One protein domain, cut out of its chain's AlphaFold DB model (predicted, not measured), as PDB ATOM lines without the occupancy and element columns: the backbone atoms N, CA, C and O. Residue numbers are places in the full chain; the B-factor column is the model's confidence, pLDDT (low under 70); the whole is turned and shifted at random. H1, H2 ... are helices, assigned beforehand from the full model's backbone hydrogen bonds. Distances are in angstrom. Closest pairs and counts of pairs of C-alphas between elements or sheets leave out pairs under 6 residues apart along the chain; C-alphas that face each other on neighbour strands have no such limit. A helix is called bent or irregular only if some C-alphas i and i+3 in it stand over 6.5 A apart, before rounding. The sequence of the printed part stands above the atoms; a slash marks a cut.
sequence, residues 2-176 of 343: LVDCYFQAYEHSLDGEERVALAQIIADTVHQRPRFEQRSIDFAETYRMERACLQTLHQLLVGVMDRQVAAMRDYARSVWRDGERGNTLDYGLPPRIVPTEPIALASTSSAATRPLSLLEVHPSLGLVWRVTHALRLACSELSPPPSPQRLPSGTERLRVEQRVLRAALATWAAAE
ATOM      1  N   LEU A   2      71.021  76.416 136.450       88.69
ATOM      2  CA  LEU A   2      70.610  77.165 137.656       88.69
ATOM      3  C   LEU A   2      71.756  77.377 138.661       88.69
ATOM      4  O   LEU A   2      71.957  78.481 139.147       88.69
ATOM      5  N   VAL A   3      72.532  76.324 138.929       90.31
ATOM      6  CA  VAL A   3      73.707  76.392 139.812       90.31
ATOM      7  C   VAL A   3      74.756  77.375 139.278       90.31
ATOM      8  O   VAL A   3      75.316  78.135 140.060       90.31
ATOM      9  N   ASP A   4      74.953  77.436 137.958       87.31
ATOM     10  CA  ASP A   4      75.901  78.370 137.332       87.31
ATOM     11  C   ASP A   4      75.480  79.833 137.544       87.31
ATOM     12  O   ASP A   4      76.334  80.680 137.783       87.31
ATOM     13  N   CYS A   5      74.171  80.126 137.539       88.44
ATOM     14  CA  CYS A   5      73.656  81.468 137.839       88.44
ATOM     15  C   CYS A   5      74.027  81.900 139.266       88.44
ATOM     16  O   CYS A   5      74.485  83.020 139.482       88.44
ATOM     17  N   TYR A   6      73.871  81.002 140.245       91.00
ATOM     18  CA  TYR A   6      74.244  81.297 141.628       91.00
ATOM     19  C   TYR A   6      75.757  81.400 141.824       91.00
ATOM     20  O   TYR A   6      76.196  82.238 142.605       91.00
ATOM     21  N   PHE A   7      76.555  80.591 141.119       88.69
ATOM     22  CA  PHE A   7      78.015  80.721 141.150       88.69
ATOM     23  C   PHE A   7      78.476  82.059 140.585       88.69
ATOM     24  O   PHE A   7      79.281  82.734 141.218       88.69
ATOM     25  N   GLN A   8      77.913  82.486 139.457       86.38
ATOM     26  CA  GLN A   8      78.200  83.803 138.903       86.38
ATOM     27  C   GLN A   8      77.819  84.912 139.894       86.38
ATOM     28  O   GLN A   8      78.631  85.786 140.180       86.38
ATOM     29  N   ALA A   9      76.620  84.861 140.485       89.06
ATOM     30  CA  ALA A   9      76.231  85.814 141.527       89.06
ATOM     31  C   ALA A   9      77.212  85.810 142.715       89.06
ATOM     32  O   ALA A   9      77.590  86.870 143.211       89.06
ATOM     33  N   TYR A  10      77.672  84.628 143.137       89.81
ATOM     34  CA  TYR A  10      78.623  84.463 144.236       89.81
ATOM     35  C   TYR A  10      79.987  85.096 143.931       89.81
ATOM     36  O   TYR A  10      80.560  85.744 144.804       89.81
ATOM     37  N   GLU A  11      80.493  84.949 142.704       86.44
ATOM     38  CA  GLU A  11      81.764  85.548 142.267       86.44
ATOM     39  C   GLU A  11      81.721  87.082 142.240       86.44
ATOM     40  O   GLU A  11      82.738  87.729 142.486       86.44
ATOM     41  N   HIS A  12      80.547  87.667 141.993       85.44
ATOM     42  CA  HIS A  12      80.361  89.119 141.960       85.44
ATOM     43  C   HIS A  12      79.894  89.733 143.289       85.44
ATOM     44  O   HIS A  12      79.799  90.956 143.389       85.44
ATOM     45  N   SER A  13      79.620  88.917 144.309       88.38
ATOM     46  CA  SER A  13      79.190  89.390 145.627       88.38
ATOM     47  C   SER A  13      80.377  89.908 146.437       88.38
ATOM     48  O   SER A  13      81.363  89.195 146.639       88.38
ATOM     49  N   LEU A  14      80.276  91.142 146.936       87.00
ATOM     50  CA  LEU A  14      81.309  91.750 147.783       87.00
ATOM     51  C   LEU A  14      81.028  91.558 149.276       87.00
ATOM     52  O   LEU A  14      81.968  91.487 150.067       87.00
ATOM     53  N   ASP A  15      79.754  91.453 149.655       91.25
ATOM     54  CA  ASP A  15      79.346  91.306 151.045       91.25
ATOM     55  C   ASP A  15      79.460  89.856 151.550       91.25
ATOM     56  O   ASP A  15      79.216  88.881 150.831       91.25
ATOM     57  N   GLY A  16      79.854  89.714 152.816       91.81
ATOM     58  CA  GLY A  16      80.048  88.416 153.452       91.81
ATOM     59  C   GLY A  16      78.737  87.665 153.674       91.81
ATOM     60  O   GLY A  16      78.694  86.450 153.463       91.81
ATOM     61  N   GLU A  17      77.668  88.364 154.059       91.62
ATOM     62  CA  GLU A  17      76.367  87.743 154.318       91.62
ATOM     63  C   GLU A  17      75.734  87.255 153.013       91.62
ATOM     64  O   GLU A  17      75.273  86.112 152.937       91.62
ATOM     65  N   GLU A  18      75.802  88.069 151.954       92.12
ATOM     66  CA  GLU A  18      75.338  87.693 150.612       92.12
ATOM     67  C   GLU A  18      76.047  86.436 150.095       92.12
ATOM     68  O   GLU A  18      75.405  85.507 149.594       92.12
ATOM     69  N   ARG A  19      77.372  86.358 150.277       92.38
ATOM     70  CA  ARG A  19      78.163  85.185 149.882       92.38
ATOM     71  C   ARG A  19      77.774  83.935 150.657       92.38
ATOM     72  O   ARG A  19      77.671  82.865 150.056       92.38
ATOM     73  N   VAL A  20      77.554  84.039 151.967       94.12
ATOM     74  CA  VAL A  20      77.113  82.899 152.789       94.12
ATOM     75  C   VAL A  20      75.721  82.433 152.359       94.12
ATOM     76  O   VAL A  20      75.515  81.232 152.171       94.12
ATOM     77  N   ALA A  21      74.789  83.360 152.125       93.62
ATOM     78  CA  ALA A  21      73.444  83.040 151.651       93.62
ATOM     79  C   ALA A  21      73.469  82.335 150.283       93.62
ATOM     80  O   ALA A  21      72.824  81.299 150.106       93.62
ATOM     81  N   LEU A  22      74.257  82.840 149.329       94.00
ATOM     82  CA  LEU A  22      74.432  82.214 148.015       94.00
ATOM     83  C   LEU A  22      75.092  80.837 148.113       94.00
ATOM     84  O   LEU A  22      74.627  79.899 147.468       94.00
ATOM     85  N   ALA A  23      76.124  80.677 148.948       94.19
ATOM     86  CA  ALA A  23      76.767  79.382 149.170       94.19
ATOM     87  C   ALA A  23      75.778  78.346 149.726       94.19
ATOM     88  O   ALA A  23      75.759  77.204 149.259       94.19
ATOM     89  N   GLN A  24      74.912  78.750 150.662       94.44
ATOM     90  CA  GLN A  24      73.852  77.886 151.176       94.44
ATOM     91  C   GLN A  24      72.848  77.518 150.078       94.44
ATOM     92  O   GLN A  24      72.503  76.349 149.940       94.44
ATOM     93  N   ILE A  25      72.420  78.475 149.247       94.12
ATOM     94  CA  ILE A  25      71.504  78.205 148.128       94.12
ATOM     95  C   ILE A  25      72.131  77.242 147.113       94.12
ATOM     96  O   ILE A  25      71.447  76.332 146.636       94.12
ATOM     97  N   ILE A  26      73.418  77.404 146.793       93.50
ATOM     98  CA  ILE A  26      74.158  76.492 145.911       93.50
ATOM     99  C   ILE A  26      74.166  75.089 146.517       93.50
ATOM    100  O   ILE A  26      73.782  74.132 145.840       93.50
ATOM    101  N   ALA A  27      74.541  74.963 147.794       94.06
ATOM    102  CA  ALA A  27      74.555  73.686 148.493       94.06
ATOM    103  C   ALA A  27      73.159  73.041 148.506       94.06
ATOM    104  O   ALA A  27      73.034  71.889 148.094       94.06
ATOM    105  N   ASP A  28      72.114  73.780 148.882       92.06
ATOM    106  CA  ASP A  28      70.725  73.309 148.884       92.06
ATOM    107  C   ASP A  28      70.303  72.803 147.500       92.06
ATOM    108  O   ASP A  28      69.707  71.735 147.384       92.06
ATOM    109  N   THR A  29      70.630  73.557 146.446       90.69
ATOM    110  CA  THR A  29      70.246  73.237 145.063       90.69
ATOM    111  C   THR A  29      70.965  71.984 144.566       90.69
ATOM    112  O   THR A  29      70.352  71.137 143.922       90.69
ATOM    113  N   VAL A  30      72.254  71.830 144.887       91.31
ATOM    114  CA  VAL A  30      73.045  70.639 144.529       91.31
ATOM    115  C   VAL A  30      72.565  69.400 145.293       91.31
ATOM    116  O   VAL A  30      72.539  68.304 144.732       91.31
ATOM    117  N   HIS A  31      72.155  69.558 146.554       89.25
ATOM    118  CA  HIS A  31      71.662  68.461 147.392       89.25
ATOM    119  C   HIS A  31      70.157  68.199 147.235       89.25
ATOM    120  O   HIS A  31      69.645  67.239 147.826       89.25
ATOM    121  N   GLN A  32      69.442  69.015 146.454       85.12
ATOM    122  CA  GLN A  32      68.004  68.884 146.268       85.12
ATOM    123  C   GLN A  32      67.673  67.520 145.657       85.12
ATOM    124  O   GLN A  32      68.105  67.169 144.558       85.12
ATOM    125  N   ARG A  33      66.864  66.744 146.381       81.56
ATOM    126  CA  ARG A  33      66.333  65.467 145.900       81.56
ATOM    127  C   ARG A  33      64.913  65.652 145.384       81.56
ATOM    128  O   ARG A  33      64.173  66.438 145.979       81.56
ATOM    129  N   PRO A  34      64.507  64.883 144.358       78.25
ATOM    130  CA  PRO A  34      63.139  64.932 143.885       78.25
ATOM    131  C   PRO A  34      62.138  64.660 145.009       78.25
ATOM    132  O   PRO A  34      62.289  63.683 145.751       78.25
ATOM    133  N   ARG A  35      61.110  65.506 145.134       78.94
ATOM    134  CA  ARG A  35      60.089  65.441 146.202       78.94
ATOM    135  C   ARG A  35      59.039  64.363 145.914       78.94
ATOM    136  O   ARG A  35      57.847  64.638 145.797       78.94
ATOM    137  N   PHE A  36      59.502  63.127 145.766       71.00
ATOM    138  CA  PHE A  36      58.667  61.970 145.472       71.00
ATOM    139  C   PHE A  36      57.947  61.448 146.721       71.00
ATOM    140  O   PHE A  36      58.560  61.233 147.766       71.00
ATOM    141  N   GLU A  37      56.657  61.152 146.576       69.69
ATOM    142  CA  GLU A  37      55.891  60.404 147.565       69.69
ATOM    143  C   GLU A  37      55.630  58.991 147.059       69.69
ATOM    144  O   GLU A  37      55.017  58.812 146.006       69.69
ATOM    145  N   GLN A  38      55.995  57.985 147.859       63.28
ATOM    146  CA  GLN A  38      55.724  56.566 147.571       63.28
ATOM    147  C   GLN A  38      54.231  56.253 147.360       63.28
ATOM    148  O   GLN A  38      53.899  55.206 146.819       63.28
ATOM    149  N   ARG A  39      53.333  57.148 147.794       62.81
ATOM    150  CA  ARG A  39      51.873  57.025 147.660       62.81
ATOM    151  C   ARG A  39      51.308  57.693 146.400       62.81
ATOM    152  O   ARG A  39      50.123  57.528 146.126       62.81
ATOM    153  N   SER A  40      52.113  58.462 145.664       59.47
ATOM    154  CA  SER A  40      51.682  59.127 144.430       59.47
ATOM    155  C   SER A  40      51.785  58.165 143.243       59.47
ATOM    156  O   SER A  40      52.796  57.487 143.076       59.47
ATOM    157  N   ILE A  41      50.720  58.082 142.442       57.09
ATOM    158  CA  ILE A  41      50.577  57.088 141.364       57.09
ATOM    159  C   ILE A  41      51.497  57.406 140.165       57.09
ATOM    160  O   ILE A  41      51.883  56.485 139.454       57.09
ATOM    161  N   ASP A  42      51.957  58.656 140.000       70.56
ATOM    162  CA  ASP A  42      52.737  59.080 138.829       70.56
ATOM    163  C   ASP A  42      54.034  59.834 139.181       70.56
ATOM    164  O   ASP A  42      54.111  61.065 139.162       70.56
ATOM    165  N   PHE A  43      55.119  59.082 139.412       77.88
ATOM    166  CA  PHE A  43      56.492  59.614 139.511       77.88
ATOM    167  C   PHE A  43      56.841  60.554 138.343       77.88
ATOM    168  O   PHE A  43      57.473  61.595 138.533       77.88
ATOM    169  N   ALA A  44      56.406  60.196 137.131       83.44
ATOM    170  CA  ALA A  44      56.690  60.955 135.920       83.44
ATOM    171  C   ALA A  44      56.077  62.365 135.945       83.44
ATOM    172  O   ALA A  44      56.688  63.300 135.427       83.44
ATOM    173  N   GLU A  45      54.893  62.538 136.537       83.38
ATOM    174  CA  GLU A  45      54.250  63.849 136.639       83.38
ATOM    175  C   GLU A  45      54.965  64.730 137.666       83.38
ATOM    176  O   GLU A  45      55.360  65.849 137.336       83.38
ATOM    177  N   THR A  46      55.245  64.194 138.857       83.69
ATOM    178  CA  THR A  46      56.001  64.896 139.907       83.69
ATOM    179  C   THR A  46      57.376  65.342 139.407       83.69
ATOM    180  O   THR A  46      57.761  66.496 139.588       83.69
ATOM    181  N   TYR A  47      58.087  64.469 138.685       86.62
ATOM    182  CA  TYR A  47      59.382  64.799 138.091       86.62
ATOM    183  C   TYR A  47      59.283  65.906 137.028       86.62
ATOM    184  O   TYR A  47      60.101  66.828 137.007       86.62
ATOM    185  N   ARG A  48      58.267  65.860 136.150       88.38
ATOM    186  CA  ARG A  48      58.025  66.927 135.160       88.38
ATOM    187  C   ARG A  48      57.714  68.261 135.830       88.38
ATOM    188  O   ARG A  48      58.215  69.288 135.376       88.38
ATOM    189  N   MET A  49      56.910  68.253 136.892       87.94
ATOM    190  CA  MET A  49      56.585  69.454 137.658       87.94
ATOM    191  C   MET A  49      57.826  70.060 138.311       87.94
ATOM    192  O   MET A  49      58.056  71.258 138.175       87.94
ATOM    193  N   GLU A  50      58.655  69.240 138.952       89.62
ATOM    194  CA  GLU A  50      59.882  69.702 139.601       89.62
ATOM    195  C   GLU A  50      60.882  70.276 138.596       89.62
ATOM    196  O   GLU A  50      61.401  71.378 138.789       89.62
ATOM    197  N   ARG A  51      61.065  69.600 137.455       90.56
ATOM    198  CA  ARG A  51      61.848  70.145 136.341       90.56
ATOM    199  C   ARG A  51      61.289  71.487 135.868       90.56
ATOM    200  O   ARG A  51      62.068  72.407 135.632       90.56
ATOM    201  N   ALA A  52      59.970  71.614 135.736       92.00
ATOM    202  CA  ALA A  52      59.341  72.861 135.314       92.00
ATOM    203  C   ALA A  52      59.558  73.995 136.332       92.00
ATOM    204  O   ALA A  52      59.813  75.124 135.915       92.00
ATOM    205  N   CYS A  53      59.516  73.717 137.641       92.81
ATOM    206  CA  CYS A  53      59.853  74.701 138.677       92.81
ATOM    207  C   CYS A  53      61.300  75.185 138.525       92.81
ATOM    208  O   CYS A  53      61.531  76.385 138.397       92.81
ATOM    209  N   LEU A  54      62.262  74.263 138.430       92.06
ATOM    210  CA  LEU A  54      63.681  74.610 138.270       92.06
ATOM    211  C   LEU A  54      63.949  75.408 136.985       92.06
ATOM    212  O   LEU A  54      64.723  76.362 137.000       92.06
ATOM    213  N   GLN A  55      63.289  75.050 135.880       93.06
ATOM    214  CA  GLN A  55      63.395  75.781 134.614       93.06
ATOM    215  C   GLN A  55      62.802  77.190 134.704       93.06
ATOM    216  O   GLN A  55      63.412  78.131 134.203       93.06
ATOM    217  N   THR A  56      61.646  77.343 135.355       94.75
ATOM    218  CA  THR A  56      60.991  78.651 135.526       94.75
ATOM    219  C   THR A  56      61.826  79.557 136.433       94.75
ATOM    220  O   THR A  56      62.033  80.723 136.108       94.75
ATOM    221  N   LEU A  57      62.369  79.011 137.529       94.12
ATOM    222  CA  LEU A  57      63.279  79.737 138.414       94.12
ATOM    223  C   LEU A  57      64.539  80.182 137.668       94.12
ATOM    224  O   LEU A  57      64.907  81.347 137.739       94.12
ATOM    225  N   HIS A  58      65.162  79.287 136.899       92.56
ATOM    226  CA  HIS A  58      66.316  79.632 136.072       92.56
ATOM    227  C   HIS A  58      66.005  80.780 135.100       92.56
ATOM    228  O   HIS A  58      66.752  81.748 135.054       92.56
ATOM    229  N   GLN A  59      64.889  80.711 134.368       93.12
ATOM    230  CA  GLN A  59      64.479  81.777 133.443       93.12
ATOM    231  C   GLN A  59      64.296  83.126 134.145       93.12
ATOM    232  O   GLN A  59      64.740  84.149 133.627       93.12
ATOM    233  N   LEU A  60      63.671  83.124 135.324       93.19
ATOM    234  CA  LEU A  60      63.496  84.329 136.126       93.19
ATOM    235  C   LEU A  60      64.846  84.916 136.552       93.19
ATOM    236  O   LEU A  60      65.078  86.104 136.350       93.19
ATOM    237  N   LEU A  61      65.746  84.093 137.102       92.56
ATOM    238  CA  LEU A  61      67.050  84.566 137.573       92.56
ATOM    239  C   LEU A  61      67.905  85.120 136.436       92.56
ATOM    240  O   LEU A  61      68.479  86.192 136.592       92.56
ATOM    241  N   VAL A  62      67.928  84.453 135.284       90.69
ATOM    242  CA  VAL A  62      68.623  84.958 134.093       90.69
ATOM    243  C   VAL A  62      68.073  86.323 133.686       90.69
ATOM    244  O   VAL A  62      68.844  87.257 133.490       90.69
ATOM    245  N   GLY A  63      66.745  86.481 133.646       90.06
ATOM    246  CA  GLY A  63      66.116  87.765 133.332       90.06
ATOM    247  C   GLY A  63      66.469  88.882 134.322       90.06
ATOM    248  O   GLY A  63      66.659  90.025 133.906       90.06
ATOM    249  N   VAL A  64      66.579  88.562 135.615       90.44
ATOM    250  CA  VAL A  64      67.011  89.509 136.658       90.44
ATOM    251  C   VAL A  64      68.471  89.901 136.465       90.44
ATOM    252  O   VAL A  64      68.779  91.091 136.370       90.44
ATOM    253  N   MET A  65      69.357  88.914 136.350       89.56
ATOM    254  CA  MET A  65      70.796  89.130 136.210       89.56
ATOM    255  C   MET A  65      71.126  89.907 134.932       89.56
ATOM    256  O   MET A  65      71.883  90.873 134.977       89.56
ATOM    257  N   ASP A  66      70.508  89.561 133.801       88.88
ATOM    258  CA  ASP A  66      70.749  90.237 132.525       88.88
ATOM    259  C   ASP A  66      70.337  91.715 132.561       88.88
ATOM    260  O   ASP A  66      71.023  92.558 131.968       88.88
ATOM    261  N   ARG A  67      69.243  92.042 133.267       88.56
ATOM    262  CA  ARG A  67      68.791  93.426 133.473       88.56
ATOM    263  C   ARG A  67      69.723  94.188 134.412       88.56
ATOM    264  O   ARG A  67      70.041  95.337 134.124       88.56
ATOM    265  N   GLN A  68      70.193  93.557 135.488       88.62
ATOM    266  CA  GLN A  68      71.161  94.155 136.413       88.62
ATOM    267  C   GLN A  68      72.499  94.454 135.725       88.62
ATOM    268  O   GLN A  68      73.022  95.563 135.840       88.62
ATOM    269  N   VAL A  69      73.014  93.506 134.936       87.06
ATOM    270  CA  VAL A  69      74.223  93.693 134.119       87.06
ATOM    271  C   VAL A  69      74.021  94.818 133.106       87.06
ATOM    272  O   VAL A  69      74.899  95.664 132.956       87.06
ATOM    273  N   ALA A  70      72.867  94.866 132.427       87.44
ATOM    274  CA  ALA A  70      72.545  95.947 131.494       87.44
ATOM    275  C   ALA A  70      72.578  97.315 132.184       87.44
ATOM    276  O   ALA A  70      73.327  98.187 131.762       87.44
ATOM    277  N   ALA A  71      71.841  97.466 133.287       86.44
ATOM    278  CA  ALA A  71      71.747  98.724 134.020       86.44
ATOM    279  C   ALA A  71      73.119  99.206 134.519       86.44
ATOM    280  O   ALA A  71      73.450 100.382 134.398       86.44
ATOM    281  N   MET A  72      73.958  98.294 135.019       83.94
ATOM    282  CA  MET A  72      75.316  98.639 135.442       83.94
ATOM    283  C   MET A  72      76.221  99.058 134.280       83.94
ATOM    284  O   MET A  72      77.025  99.975 134.436       83.94
ATOM    285  N   ARG A  73      76.099  98.413 133.115       83.31
ATOM    286  CA  ARG A  73      76.824  98.821 131.903       83.31
ATOM    287  C   ARG A  73      76.356 100.183 131.410       83.31
ATOM    288  O   ARG A  73      77.183 100.982 130.987       83.31
ATOM    289  N   ASP A  74      75.058 100.449 131.463       85.06
ATOM    290  CA  ASP A  74      74.465 101.727 131.065       85.06
ATOM    291  C   ASP A  74      74.962 102.854 131.977       85.06
ATOM    292  O   ASP A  74      75.423 103.881 131.482       85.06
ATOM    293  N   TYR A  75      75.004 102.607 133.289       82.75
ATOM    294  CA  TYR A  75      75.602 103.517 134.266       82.75
ATOM    295  C   TYR A  75      77.104 103.733 134.032       82.75
ATOM    296  O   TYR A  75      77.581 104.863 133.997       82.75
ATOM    297  N   ALA A  76      77.880 102.670 133.812       80.94
ATOM    298  CA  ALA A  76      79.302 102.823 133.511       80.94
ATOM    299  C   ALA A  76      79.515 103.655 132.230       80.94
ATOM    300  O   ALA A  76      80.416 104.491 132.173       80.94
ATOM    301  N   ARG A  77      78.668 103.477 131.210       80.75
ATOM    302  CA  ARG A  77      78.720 104.285 129.984       80.75
ATOM    303  C   ARG A  77      78.364 105.751 130.228       80.75
ATOM    304  O   ARG A  77      79.041 106.608 129.662       80.75
ATOM    305  N   SER A  78      77.369 106.051 131.067       80.50
ATOM    306  CA  SER A  78      77.015 107.440 131.389       80.50
ATOM    307  C   SER A  78      78.141 108.164 132.131       80.50
ATOM    308  O   SER A  78      78.414 109.326 131.840       80.50
ATOM    309  N   VAL A  79      78.867 107.456 133.003       80.62
ATOM    310  CA  VAL A  79      80.040 107.996 133.702       80.62
ATOM    311  C   VAL A  79      81.205 108.270 132.741       80.62
ATOM    312  O   VAL A  79      81.795 109.342 132.795       80.62
ATOM    313  N   TRP A  80      81.538 107.339 131.839       77.31
ATOM    314  CA  TRP A  80      82.738 107.446 130.987       77.31
ATOM    315  C   TRP A  80      82.542 108.178 129.644       77.31
ATOM    316  O   TRP A  80      83.527 108.335 128.917       77.31
ATOM    317  N   ARG A  81      81.307 108.578 129.288       72.44
ATOM    318  CA  ARG A  81      80.925 109.311 128.055       72.44
ATOM    319  C   ARG A  81      81.776 108.943 126.823       72.44
ATOM    320  O   ARG A  81      82.650 109.714 126.464       72.44
ATOM    321  N   ASP A  82      81.554 107.782 126.195       60.19
ATOM    322  CA  ASP A  82      82.066 107.280 124.887       60.19
ATOM    323  C   ASP A  82      83.484 107.669 124.353       60.19
ATOM    324  O   ASP A  82      83.833 107.295 123.231       60.19
ATOM    325  N   GLY A  83      84.376 108.326 125.106       57.41
ATOM    326  CA  GLY A  83      85.528 109.009 124.506       57.41
ATOM    327  C   GLY A  83      86.673 109.435 125.426       57.41
ATOM    328  O   GLY A  83      87.784 109.608 124.920       57.41
ATOM    329  N   GLU A  84      86.494 109.547 126.745       57.47
ATOM    330  CA  GLU A  84      87.573 110.057 127.607       57.47
ATOM    331  C   GLU A  84      88.587 108.964 127.995       57.47
ATOM    332  O   GLU A  84      88.246 107.819 128.317       57.47
ATOM    333  N   ARG A  85      89.881 109.281 127.864       55.84
ATOM    334  CA  ARG A  85      90.986 108.404 128.272       55.84
ATOM    335  C   ARG A  85      91.251 108.635 129.752       55.84
ATOM    336  O   ARG A  85      91.501 109.772 130.129       55.84
ATOM    337  N   GLY A  86      91.258 107.538 130.510       56.06
ATOM    338  CA  GLY A  86      91.582 107.493 131.932       56.06
ATOM    339  C   GLY A  86      92.764 108.397 132.302       56.06
ATOM    340  O   GLY A  86      93.895 108.063 131.948       56.06
ATOM    341  N   ASN A  87      92.522 109.514 132.982       57.31
ATOM    342  CA  ASN A  87      93.545 110.369 133.579       57.31
ATOM    343  C   ASN A  87      93.752 110.005 135.058       57.31
ATOM    344  O   ASN A  87      92.935 109.343 135.690       57.31
ATOM    345  N   THR A  88      94.844 110.480 135.660       51.28
ATOM    346  CA  THR A  88      95.106 110.347 137.109       51.28
ATOM    347  C   THR A  88      94.055 111.032 137.994       51.28
ATOM    348  O   THR A  88      94.010 110.762 139.191       51.28
ATOM    349  N   LEU A  89      93.218 111.895 137.411       53.78
ATOM    350  CA  LEU A  89      92.084 112.554 138.061       53.78
ATOM    351  C   LEU A  89      90.835 111.657 138.153       53.78
ATOM    352  O   LEU A  89      89.904 112.010 138.867       53.78
ATOM    353  N   ASP A  90      90.839 110.480 137.520       62.41
ATOM    354  CA  ASP A  90      89.678 109.578 137.443       62.41
ATOM    355  C   ASP A  90      89.637 108.570 138.607       62.41
ATOM    356  O   ASP A  90      88.932 107.555 138.577       62.41
ATOM    357  N   TYR A  91      90.437 108.820 139.646       58.62
ATOM    358  CA  TYR A  91      90.509 107.975 140.828       58.62
ATOM    359  C   TYR A  91      89.167 107.988 141.574       58.62
ATOM    360  O   TYR A  91      88.685 109.039 141.983       58.62
ATOM    361  N   GLY A  92      88.578 106.806 141.768       65.38
ATOM    362  CA  GLY A  92      87.275 106.635 142.423       65.38
ATOM    363  C   GLY A  92      86.098 106.426 141.464       65.38
ATOM    364  O   GLY A  92      85.025 106.036 141.922       65.38
ATOM    365  N   LEU A  93      86.286 106.602 140.151       69.69
ATOM    366  CA  LEU A  93      85.278 106.209 139.164       69.69
ATOM    367  C   LEU A  93      85.223 104.676 139.012       69.69
ATOM    368  O   LEU A  93      86.252 104.003 139.145       69.69
ATOM    369  N   PRO A  94      84.041 104.093 138.719       71.25
ATOM    370  CA  PRO A  94      83.937 102.673 138.399       71.25
ATOM    371  C   PRO A  94      84.851 102.330 137.213       71.25
ATOM    372  O   PRO A  94      84.974 103.145 136.300       71.25
ATOM    373  N   PRO A  95      85.478 101.142 137.173       70.44
ATOM    374  CA  PRO A  95      86.410 100.793 136.106       70.44
ATOM    375  C   PRO A  95      85.733 100.877 134.733       70.44
ATOM    376  O   PRO A  95      84.606 100.412 134.546       70.44
ATOM    377  N   ARG A  96      86.429 101.464 133.753       71.75
ATOM    378  CA  ARG A  96      85.924 101.553 132.382       71.75
ATOM    379  C   ARG A  96      85.774 100.153 131.793       71.75
ATOM    380  O   ARG A  96      86.759  99.438 131.609       71.75
ATOM    381  N   ILE A  97      84.548  99.803 131.418       68.19
ATOM    382  CA  ILE A  97      84.257  98.563 130.700       68.19
ATOM    383  C   ILE A  97      84.629  98.791 129.235       68.19
ATOM    384  O   ILE A  97      83.849  99.322 128.446       68.19
ATOM    385  N   VAL A  98      85.861  98.445 128.871       64.81
ATOM    386  CA  VAL A  98      86.228  98.324 127.459       64.81
ATOM    387  C   VAL A  98      85.647  96.996 126.986       64.81
ATOM    388  O   VAL A  98      85.953  95.978 127.608       64.81
ATOM    389  N   PRO A  99      84.823  96.961 125.923       60.84
ATOM    390  CA  PRO A  99      84.352  95.711 125.342       60.84
ATOM    391  C   PRO A  99      85.516  95.020 124.612       60.84
ATOM    392  O   PRO A  99      85.565  94.952 123.389       60.84
ATOM    393  N   THR A 100      86.512  94.561 125.365       58.41
ATOM    394  CA  THR A 100      87.443  93.520 124.936       58.41
ATOM    395  C   THR A 100      86.699  92.192 124.902       58.41
ATOM    396  O   THR A 100      85.705  92.037 125.610       58.41
ATOM    397  N   GLU A 101      87.154  91.260 124.063       58.84
ATOM    398  CA  GLU A 101      86.491  89.976 123.808       58.84
ATOM    399  C   GLU A 101      85.905  89.362 125.094       58.84
ATOM    400  O   GLU A 101      86.646  89.136 126.057       58.84
ATOM    401  N   PRO A 102      84.579  89.141 125.155       59.84
ATOM    402  CA  PRO A 102      83.957  88.640 126.366       59.84
ATOM    403  C   PRO A 102      84.469  87.232 126.669       59.84
ATOM    404  O   PRO A 102      84.397  86.341 125.822       59.84
ATOM    405  N   ILE A 103      84.934  87.016 127.897       55.28
ATOM    406  CA  ILE A 103      85.312  85.688 128.373       55.28
ATOM    407  C   ILE A 103      84.144  85.174 129.202       55.28
ATOM    408  O   ILE A 103      83.909  85.622 130.321       55.28
ATOM    409  N   ALA A 104      83.398  84.216 128.655       53.03
ATOM    410  CA  ALA A 104      82.423  83.480 129.443       53.03
ATOM    411  C   ALA A 104      83.172  82.669 130.515       53.03
ATOM    412  O   ALA A 104      83.772  81.641 130.209       53.03
ATOM    413  N   LEU A 105      83.149  83.133 131.768       50.91
ATOM    414  CA  LEU A 105      83.747  82.419 132.904       50.91
ATOM    415  C   LEU A 105      82.981  81.127 133.256       50.91
ATOM    416  O   LEU A 105      83.509  80.264 133.951       50.91
ATOM    417  N   ALA A 106      81.761  80.947 132.737       48.41
ATOM    418  CA  ALA A 106      80.983  79.728 132.928       48.41
ATOM    419  C   ALA A 106      81.459  78.598 131.996       48.41
ATOM    420  O   ALA A 106      81.187  78.580 130.795       48.41
ATOM    421  N   SER A 107      82.127  77.609 132.584       43.47
ATOM    422  CA  SER A 107      82.802  76.474 131.937       43.47
ATOM    423  C   SER A 107      81.895  75.398 131.308       43.47
ATOM    424  O   SER A 107      82.363  74.286 131.067       43.47
ATOM    425  N   THR A 108      80.606  75.648 131.051       42.50
ATOM    426  CA  THR A 108      79.720  74.642 130.430       42.50
ATOM    427  C   THR A 108      78.920  75.216 129.263       42.50
ATOM    428  O   THR A 108      78.596  76.395 129.223       42.50
ATOM    429  N   SER A 109      78.652  74.362 128.272       42.41
ATOM    430  CA  SER A 109      78.277  74.633 126.872       42.41
ATOM    431  C   SER A 109      76.934  75.346 126.618       42.41
ATOM    432  O   SER A 109      76.306  75.142 125.579       42.41
ATOM    433  N   SER A 110      76.450  76.155 127.551       46.38
ATOM    434  CA  SER A 110      75.239  76.959 127.430       46.38
ATOM    435  C   SER A 110      75.414  78.183 128.317       46.38
ATOM    436  O   SER A 110      75.190  78.081 129.520       46.38
ATOM    437  N   ALA A 111      75.799  79.327 127.742       53.03
ATOM    438  CA  ALA A 111      75.809  80.605 128.451       53.03
ATOM    439  C   ALA A 111      74.407  80.852 129.031       53.03
ATOM    440  O   ALA A 111      73.466  81.138 128.294       53.03
ATOM    441  N   ALA A 112      74.245  80.613 130.334       56.56
ATOM    442  CA  ALA A 112      72.972  80.788 131.021       56.56
ATOM    443  C   ALA A 112      72.601  82.276 131.103       56.56
ATOM    444  O   ALA A 112      71.426  82.604 131.129       56.56
ATOM    445  N   THR A 113      73.603  83.151 131.081       63.31
ATOM    446  CA  THR A 113      73.509  84.596 131.285       63.31
ATOM    447  C   THR A 113      74.325  85.345 130.234       63.31
ATOM    448  O   THR A 113      75.158  84.766 129.521       63.31
ATOM    449  N   ARG A 114      74.084  86.654 130.118       69.06
ATOM    450  CA  ARG A 114      74.845  87.555 129.252       69.06
ATOM    451  C   ARG A 114      76.357  87.429 129.511       69.06
ATOM    452  O   ARG A 114      76.782  87.435 130.666       69.06
ATOM    453  N   PRO A 115      77.189  87.355 128.455       70.12
ATOM    454  CA  PRO A 115      78.626  87.207 128.625       70.12
ATOM    455  C   PRO A 115      79.233  88.447 129.293       70.12
ATOM    456  O   PRO A 115      78.906  89.587 128.933       70.12
ATOM    457  N   LEU A 116      80.115  88.206 130.262       71.69
ATOM    458  CA  LEU A 116      80.817  89.223 131.043       71.69
ATOM    459  C   LEU A 116      82.277  89.349 130.596       71.69
ATOM    460  O   LEU A 116      82.846  88.423 130.018       71.69
ATOM    461  N   SER A 117      82.878  90.510 130.844       68.44
ATOM    462  CA  SER A 117      84.314  90.724 130.609       68.44
ATOM    463  C   SER A 117      85.126  90.312 131.847       68.44
ATOM    464  O   SER A 117      84.625  90.392 132.962       68.44
ATOM    465  N   LEU A 118      86.394  89.906 131.685       65.56
ATOM    466  CA  LEU A 118      87.229  89.357 132.778       65.56
ATOM    467  C   LEU A 118      87.369  90.279 134.006       65.56
ATOM    468  O   LEU A 118      87.526  89.801 135.123       65.56
ATOM    469  N   LEU A 119      87.341  91.596 133.793       71.19
ATOM    470  CA  LEU A 119      87.484  92.612 134.845       71.19
ATOM    471  C   LEU A 119      86.152  93.291 135.193       71.19
ATOM    472  O   LEU A 119      86.134  94.332 135.847       71.19
ATOM    473  N   GLU A 120      85.037  92.736 134.725       77.06
ATOM    474  CA  GLU A 120      83.712  93.287 134.966       77.06
ATOM    475  C   GLU A 120      83.164  92.764 136.297       77.06
ATOM    476  O   GLU A 120      82.986  91.560 136.478       77.06
ATOM    477  N   VAL A 121      82.902  93.665 137.246       78.50
ATOM    478  CA  VAL A 121      82.351  93.315 138.562       78.50
ATOM    479  C   VAL A 121      80.963  93.919 138.702       78.50
ATOM    480  O   VAL A 121      80.783  95.122 138.509       78.50
ATOM    481  N   HIS A 122      79.990  93.089 139.083       84.62
ATOM    482  CA  HIS A 122      78.601  93.501 139.257       84.62
ATOM    483  C   HIS A 122      78.070  93.195 140.661       84.62
ATOM    484  O   HIS A 122      77.382  92.190 140.837       84.62
ATOM    485  N   PRO A 123      78.311  94.065 141.661       83.56
ATOM    486  CA  PRO A 123      77.856  93.824 143.031       83.56
ATOM    487  C   PRO A 123      76.337  93.640 143.147       83.56
ATOM    488  O   PRO A 123      75.870  92.910 144.011       83.56
ATOM    489  N   SER A 124      75.555  94.229 142.234       86.88
ATOM    490  CA  SER A 124      74.095  94.057 142.188       86.88
ATOM    491  C   SER A 124      73.651  92.603 141.979       86.88
ATOM    492  O   SER A 124      72.558  92.239 142.418       86.88
ATOM    493  N   LEU A 125      74.501  91.756 141.381       87.88
ATOM    494  CA  LEU A 125      74.234  90.325 141.229       87.88
ATOM    495  C   LEU A 125      74.216  89.593 142.575       87.88
ATOM    496  O   LEU A 125      73.559  88.558 142.683       87.88
ATOM    497  N   GLY A 126      74.858  90.137 143.615       84.06
ATOM    498  CA  GLY A 126      74.755  89.601 144.972       84.06
ATOM    499  C   GLY A 126      73.307  89.531 145.456       84.06
ATOM    500  O   GLY A 126      72.915  88.567 146.106       84.06
ATOM    501  N   LEU A 127      72.437  90.440 145.007       85.75
ATOM    502  CA  LEU A 127      71.026  90.490 145.404       85.75
ATOM    503  C   LEU A 127      70.168  89.334 144.851       85.75
ATOM    504  O   LEU A 127      69.012  89.181 145.252       85.75
ATOM    505  N   VAL A 128      70.710  88.478 143.977       91.12
ATOM    506  CA  VAL A 128      70.015  87.300 143.423       91.12
ATOM    507  C   VAL A 128      69.528  86.342 144.521       91.12
ATOM    508  O   VAL A 128      68.465  85.720 144.384       91.12
ATOM    509  N   TRP A 129      70.243  86.246 145.650       92.44
ATOM    510  CA  TRP A 129      69.793  85.412 146.770       92.44
ATOM    511  C   TRP A 129      68.464  85.905 147.353       92.44
ATOM    512  O   TRP A 129      67.630  85.079 147.731       92.44
ATOM    513  N   ARG A 130      68.222  87.225 147.369       92.94
ATOM    514  CA  ARG A 130      66.989  87.818 147.910       92.94
ATOM    515  C   ARG A 130      65.774  87.417 147.090       92.94
ATOM    516  O   ARG A 130      64.741  87.103 147.671       92.94
ATOM    517  N   VAL A 131      65.908  87.346 145.762       92.56
ATOM    518  CA  VAL A 131      64.842  86.860 144.868       92.56
ATOM    519  C   VAL A 131      64.474  85.423 145.231       92.56
ATOM    520  O   VAL A 131      63.308  85.099 145.446       92.56
ATOM    521  N   THR A 132      65.482  84.566 145.377       92.12
ATOM    522  CA  THR A 132      65.283  83.154 145.732       92.12
ATOM    523  C   THR A 132      64.654  83.006 147.117       92.12
ATOM    524  O   THR A 132      63.736  82.208 147.307       92.12
ATOM    525  N   HIS A 133      65.116  83.797 148.083       92.81
ATOM    526  CA  HIS A 133      64.595  83.807 149.443       92.81
ATOM    527  C   HIS A 133      63.137  84.286 149.498       92.81
ATOM    528  O   HIS A 133      62.297  83.612 150.090       92.81
ATOM    529  N   ALA A 134      62.808  85.386 148.817       92.88
ATOM    530  CA  ALA A 134      61.447  85.914 148.738       92.88
ATOM    531  C   ALA A 134      60.476  84.906 148.108       92.88
ATOM    532  O   ALA A 134      59.369  84.719 148.608       92.88
ATOM    533  N   LEU A 135      60.899  84.191 147.060       93.81
ATOM    534  CA  LEU A 135      60.093  83.131 146.448       93.81
ATOM    535  C   LEU A 135      59.868  81.954 147.400       93.81
ATOM    536  O   LEU A 135      58.754  81.435 147.469       93.81
ATOM    537  N   ARG A 136      60.896  81.544 148.156       91.69
ATOM    538  CA  ARG A 136      60.769  80.492 149.179       91.69
ATOM    539  C   ARG A 136      59.783  80.901 150.275       91.69
ATOM    540  O   ARG A 136      58.915  80.099 150.609       91.69
ATOM    541  N   LEU A 137      59.875  82.140 150.763       92.50
ATOM    542  CA  LEU A 137      58.934  82.698 151.739       92.50
ATOM    543  C   LEU A 137      57.504  82.757 151.187       92.50
ATOM    544  O   LEU A 137      56.572  82.275 151.820       92.50
ATOM    545  N   ALA A 138      57.317  83.261 149.967       91.88
ATOM    546  CA  ALA A 138      56.000  83.290 149.334       91.88
ATOM    547  C   ALA A 138      55.408  81.877 149.196       91.88
ATOM    548  O   ALA A 138      54.219  81.664 149.429       91.88
ATOM    549  N   CYS A 139      56.238  80.885 148.865       90.81
ATOM    550  CA  CYS A 139      55.805  79.493 148.816       90.81
ATOM    551  C   CYS A 139      55.440  78.942 150.201       90.81
ATOM    552  O   CYS A 139      54.499  78.152 150.278       90.81
ATOM    553  N   SER A 140      56.147  79.315 151.274       88.31
ATOM    554  CA  SER A 140      55.815  78.856 152.629       88.31
ATOM    555  C   SER A 140      54.519  79.468 153.146       88.31
ATOM    556  O   SER A 140      53.703  78.731 153.687       88.31
ATOM    557  N   GLU A 141      54.293  80.761 152.908       89.25
ATOM    558  CA  GLU A 141      53.071  81.471 153.321       89.25
ATOM    559  C   GLU A 141      51.825  80.985 152.565       89.25
ATOM    560  O   GLU A 141      50.741  80.864 153.129       89.25
ATOM    561  N   LEU A 142      51.971  80.661 151.275       87.81
ATOM    562  CA  LEU A 142      50.868  80.162 150.443       87.81
ATOM    563  C   LEU A 142      50.650  78.650 150.565       87.81
ATOM    564  O   LEU A 142      49.660  78.120 150.049       87.81
ATOM    565  N   SER A 143      51.580  77.934 151.198       83.12
ATOM    566  CA  SER A 143      51.412  76.509 151.453       83.12
ATOM    567  C   SER A 143      50.412  76.301 152.592       83.12
ATOM    568  O   SER A 143      50.467  77.010 153.594       83.12
ATOM    569  N   PRO A 144      49.511  75.309 152.490       73.62
ATOM    570  CA  PRO A 144      48.570  75.036 153.565       73.62
ATOM    571  C   PRO A 144      49.332  74.673 154.851       73.62
ATOM    572  O   PRO A 144      50.285  73.879 154.784       73.62
ATOM    573  N   PRO A 145      48.924  75.213 156.017       73.12
ATOM    574  CA  PRO A 145      49.556  74.870 157.279       73.12
ATOM    575  C   PRO A 145      49.428  73.360 157.526       73.12
ATOM    576  O   PRO A 145      48.431  72.744 157.131       73.12
ATOM    577  N   PRO A 146      50.430  72.733 158.163       68.06
ATOM    578  CA  PRO A 146      50.369  71.313 158.471       68.06
ATOM    579  C   PRO A 146      49.165  71.035 159.381       68.06
ATOM    580  O   PRO A 146      49.091  71.535 160.500       68.06
ATOM    581  N   SER A 147      48.214  70.236 158.895       66.38
ATOM    582  CA  SER A 147      47.074  69.782 159.690       66.38
ATOM    583  C   SER A 147      47.426  68.465 160.388       66.38
ATOM    584  O   SER A 147      48.023  67.590 159.753       66.38
ATOM    585  N   PRO A 148      47.006  68.250 161.651       63.56
ATOM    586  CA  PRO A 148      47.209  66.975 162.345       63.56
ATOM    587  C   PRO A 148      46.564  65.780 161.620       63.56
ATOM    588  O   PRO A 148      46.953  64.640 161.853       63.56
ATOM    589  N   GLN A 149      45.601  66.024 160.723       64.00
ATOM    590  CA  GLN A 149      44.909  64.985 159.951       64.00
ATOM    591  C   GLN A 149      45.480  64.784 158.537       64.00
ATOM    592  O   GLN A 149      45.177  63.781 157.892       64.00
ATOM    593  N   ARG A 150      46.296  65.721 158.029       60.59
ATOM    594  CA  ARG A 150      46.828  65.682 156.661       60.59
ATOM    595  C   ARG A 150      48.123  66.486 156.561       60.59
ATOM    596  O   ARG A 150      48.101  67.714 156.648       60.59
ATOM    597  N   LEU A 151      49.243  65.801 156.320       62.69
ATOM    598  CA  LEU A 151      50.448  66.480 155.848       62.69
ATOM    599  C   LEU A 151      50.239  66.916 154.387       62.69
ATOM    600  O   LEU A 151      49.709  66.119 153.607       62.69
ATOM    601  N   PRO A 152      50.649  68.143 154.008       63.78
ATOM    602  CA  PRO A 152      50.607  68.584 152.618       63.78
ATOM    603  C   PRO A 152      51.423  67.633 151.747       63.78
ATOM    604  O   PRO A 152      52.574  67.340 152.088       63.78
ATOM    605  N   SER A 153      50.850  67.182 150.631       73.31
ATOM    606  CA  SER A 153      51.584  66.318 149.707       73.31
ATOM    607  C   SER A 153      52.744  67.092 149.067       73.31
ATOM    608  O   SER A 153      52.615  68.276 148.741       73.31
ATOM    609  N   GLY A 154      53.876  66.432 148.819       76.12
ATOM    610  CA  GLY A 154      54.984  66.967 148.025       76.12
ATOM    611  C   GLY A 154      54.514  67.519 146.673       76.12
ATOM    612  O   GLY A 154      54.999  68.560 146.230       76.12
ATOM    613  N   THR A 155      53.490  66.903 146.075       79.75
ATOM    614  CA  THR A 155      52.863  67.373 144.829       79.75
ATOM    615  C   THR A 155      52.056  68.665 145.007       79.75
ATOM    616  O   THR A 155      52.090  69.533 144.138       79.75
ATOM    617  N   GLU A 156      51.374  68.847 146.140       81.50
ATOM    618  CA  GLU A 156      50.637  70.078 146.459       81.50
ATOM    619  C   GLU A 156      51.605  71.251 146.645       81.50
ATOM    620  O   GLU A 156      51.394  72.321 146.072       81.50
ATOM    621  N   ARG A 157      52.721  71.027 147.353       84.25
ATOM    622  CA  ARG A 157      53.787  72.029 147.511       84.25
ATOM    623  C   ARG A 157      54.408  72.420 146.171       84.25
ATOM    624  O   ARG A 157      54.571  73.603 145.898       84.25
ATOM    625  N   LEU A 158      54.679  71.440 145.305       88.00
ATOM    626  CA  LEU A 158      55.179  71.687 143.947       88.00
ATOM    627  C   LEU A 158      54.187  72.491 143.095       88.00
ATOM    628  O   LEU A 158      54.604  73.339 142.311       88.00
ATOM    629  N   ARG A 159      52.875  72.264 143.247       88.56
ATOM    630  CA  ARG A 159      51.841  73.048 142.547       88.56
ATOM    631  C   ARG A 159      51.820  74.502 143.005       88.56
ATOM    632  O   ARG A 159      51.702  75.388 142.159       88.56
ATOM    633  N   VAL A 160      51.926  74.748 144.312       90.88
ATOM    634  CA  VAL A 160      52.020  76.112 144.861       90.88
ATOM    635  C   VAL A 160      53.276  76.796 144.330       90.88
ATOM    636  O   VAL A 160      53.174  77.861 143.726       90.88
ATOM    637  N   GLU A 161      54.429  76.140 144.441       92.50
ATOM    638  CA  GLU A 161      55.710  76.666 143.963       92.50
ATOM    639  C   GLU A 161      55.679  76.993 142.468       92.50
ATOM    640  O   GLU A 161      56.067  78.082 142.057       92.50
ATOM    641  N   GLN A 162      55.122  76.103 141.644       93.31
ATOM    642  CA  GLN A 162      54.981  76.353 140.214       93.31
ATOM    643  C   GLN A 162      54.088  77.569 139.915       93.31
ATOM    644  O   GLN A 162      54.379  78.329 138.989       93.31
ATOM    645  N   ARG A 163      52.996  77.765 140.666       93.88
ATOM    646  CA  ARG A 163      52.114  78.933 140.497       93.88
ATOM    647  C   ARG A 163      52.821  80.223 140.898       93.88
ATOM    648  O   ARG A 163      52.730  81.192 140.150       93.88
ATOM    649  N   VAL A 164      53.544  80.214 142.018       95.06
ATOM    650  CA  VAL A 164      54.330  81.362 142.493       95.06
ATOM    651  C   VAL A 164      55.409  81.729 141.480       95.06
ATOM    652  O   VAL A 164      55.482  82.881 141.067       95.06
ATOM    653  N   LEU A 165      56.188  80.755 141.001       96.00
ATOM    654  CA  LEU A 165      57.252  80.992 140.022       96.00
ATOM    655  C   LEU A 165      56.716  81.537 138.693       96.00
ATOM    656  O   LEU A 165      57.303  82.454 138.127       96.00
ATOM    657  N   ARG A 166      55.588  81.011 138.199       95.19
ATOM    658  CA  ARG A 166      54.951  81.533 136.980       95.19
ATOM    659  C   ARG A 166      54.422  82.949 137.165       95.19
ATOM    660  O   ARG A 166      54.573  83.755 136.254       95.19
ATOM    661  N   ALA A 167      53.812  83.243 138.313       92.94
ATOM    662  CA  ALA A 167      53.350  84.590 138.627       92.94
ATOM    663  C   ALA A 167      54.532  85.563 138.698       92.94
ATOM    664  O   ALA A 167      54.508  86.582 138.024       92.94
ATOM    665  N   ALA A 168      55.606  85.199 139.406       93.62
ATOM    666  CA  ALA A 168      56.818  86.006 139.499       93.62
ATOM    667  C   ALA A 168      57.456  86.265 138.125       93.62
ATOM    668  O   ALA A 168      57.819  87.398 137.822       93.62
ATOM    669  N   LEU A 169      57.537  85.242 137.267       93.69
ATOM    670  CA  LEU A 169      58.045  85.396 135.902       93.69
ATOM    671  C   LEU A 169      57.154  86.312 135.054       93.69
ATOM    672  O   LEU A 169      57.672  87.147 134.318       93.69
ATOM    673  N   ALA A 170      55.829  86.181 135.163       92.81
ATOM    674  CA  ALA A 170      54.888  87.041 134.449       92.81
ATOM    675  C   ALA A 170      54.983  88.501 134.916       92.81
ATOM    676  O   ALA A 170      55.063  89.396 134.080       92.81
ATOM    677  N   THR A 171      55.045  88.740 136.228       88.88
ATOM    678  CA  THR A 171      55.227  90.079 136.808       88.88
ATOM    679  C   THR A 171      56.561  90.692 136.385       88.88
ATOM    680  O   THR A 171      56.604  91.856 135.995       88.88
ATOM    681  N   TRP A 172      57.643  89.907 136.381       89.38
ATOM    682  CA  TRP A 172      58.947  90.368 135.903       89.38
ATOM    683  C   TRP A 172      58.919  90.742 134.415       89.38
ATOM    684  O   TRP A 172      59.425  91.795 134.030       89.38
ATOM    685  N   ALA A 173      58.295  89.906 133.579       88.12
ATOM    686  CA  ALA A 173      58.186  90.135 132.140       88.12
ATOM    687  C   ALA A 173      57.278  91.321 131.782       88.12
ATOM    688  O   ALA A 173      57.535  91.998 130.790       88.12
ATOM    689  N   ALA A 174      56.242  91.589 132.583       86.31
ATOM    690  CA  ALA A 174      55.367  92.745 132.403       86.31
ATOM    691  C   ALA A 174      56.099  94.080 132.625       86.31
ATOM    692  O   ALA A 174      55.621  95.106 132.148       86.31
ATOM    693  N   ALA A 175      57.253  94.059 133.311       72.19
ATOM    694  CA  ALA A 175      58.095  95.224 133.587       72.19
ATOM    695  C   ALA A 175      57.290  96.435 134.081       72.19
ATOM    696  O   ALA A 175      57.548  97.569 133.677       72.19
ATOM    697  N   GLU A 176      56.296  96.183 134.935       74.81
ATOM    698  CA  GLU A 176      55.431  97.229 135.459       74.81
ATOM    699  C   GLU A 176      56.270  98.304 136.154       74.81
ATOM    700  O   GLU A 176      57.015  98.020 137.089       74.81
TER     701      GLU A 176
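This is residues 2 to 176 of the 343 residues of an uncharacterized protein of Petromyzon marinus (UniProt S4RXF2). One long helix, H3, runs along most of a rod-like model; H1, H4 and H5 pack on it, and H2 folds back from H1 as a hairpin that touches H4 but stays apart from H3. From the end of H3 a long loop, residues 84 to 122, leads back to H4, while residues 145 to 151, between H4 and H5, stand free. The printed part has 175 residues with five named helices, H1 to H5 in that order, and no named strand; its class is all helix. It is loose, with a radius of gyration of the C-alphas of 19.9 A, and spans 71 by 32 by 31 A.

Begin with H3, residues 43 to 83, which has a kink of 56 degrees near residue 77. With H1, residues 2 to 12, and H4, residues 123 to 142, it forms a bundle, three helices that touch one another. H3 touches H1 with its residues 54 to 62 alone, the same way at a shallow tilt of 30 degrees; the closest C-alphas, those of Leu 2 and His 58, are 5.2 A apart. H3 and H4 form a helical hairpin at a shallow tilt of 33 degrees, only just short of steep, with the C-alphas of Met 65 and Leu 125 closest at 6.2 A. H1 and H4 run opposite ways at a steep tilt of 44 degrees; the C-alphas of Ala 9 and Leu 125 come closest, at 4.9 A. H5, residues 154 to 174, touches H3 the same way at a shallow tilt of 27 degrees, with the C-alphas of Cys 53 and Gln 162 closest at 5.4 A. H4 is the hub, touching four helices; its closest C-alphas to H5 are Cys 139 and Glu 161, 5.6 A apart. H2, residues 16 to 31, makes a helical hairpin with H1, and its closest C-alphas to H4 are Leu 22 and Trp 129, 5.8 A apart. H5 is apart from H1 and H2. In H1, H2 and H5 every O i to N i+4 pair is within hydrogen-bond range; in H3 35 of 37 are, in H4 11 of 16.

Find C-alpha 43 at (56.492, 59.614, 139.511); from there H3 runs 59.2 A to C-alpha 83 at (85.528, 109.009, 124.506). It is irregular, with C-alphas 79 and 82 9.1 A apart; H4, 31.1 A long, is only just irregular, with C-alphas 126 and 129 6.7 A apart. H1 measures 16.0 A and H2 22.5 A. H5, 30.1 A, ends at C-alpha 174, (55.367, 92.745, 132.403).

The C-alphas farthest apart, those of Asn 87 and Gln 149, are 71.6 A apart. The printed part has no cut. The link from H1 to H2 is tight; those from H2 to H3, H3 to H4 and H4 to H5 are long, with 11, 39 and 11 residues. The mean pLDDT of the printed part is 79.9, and 44 residues are under 70, at 37 to 41, 82 to 93, 97 to 114, 117 to 118 and 146 to 152.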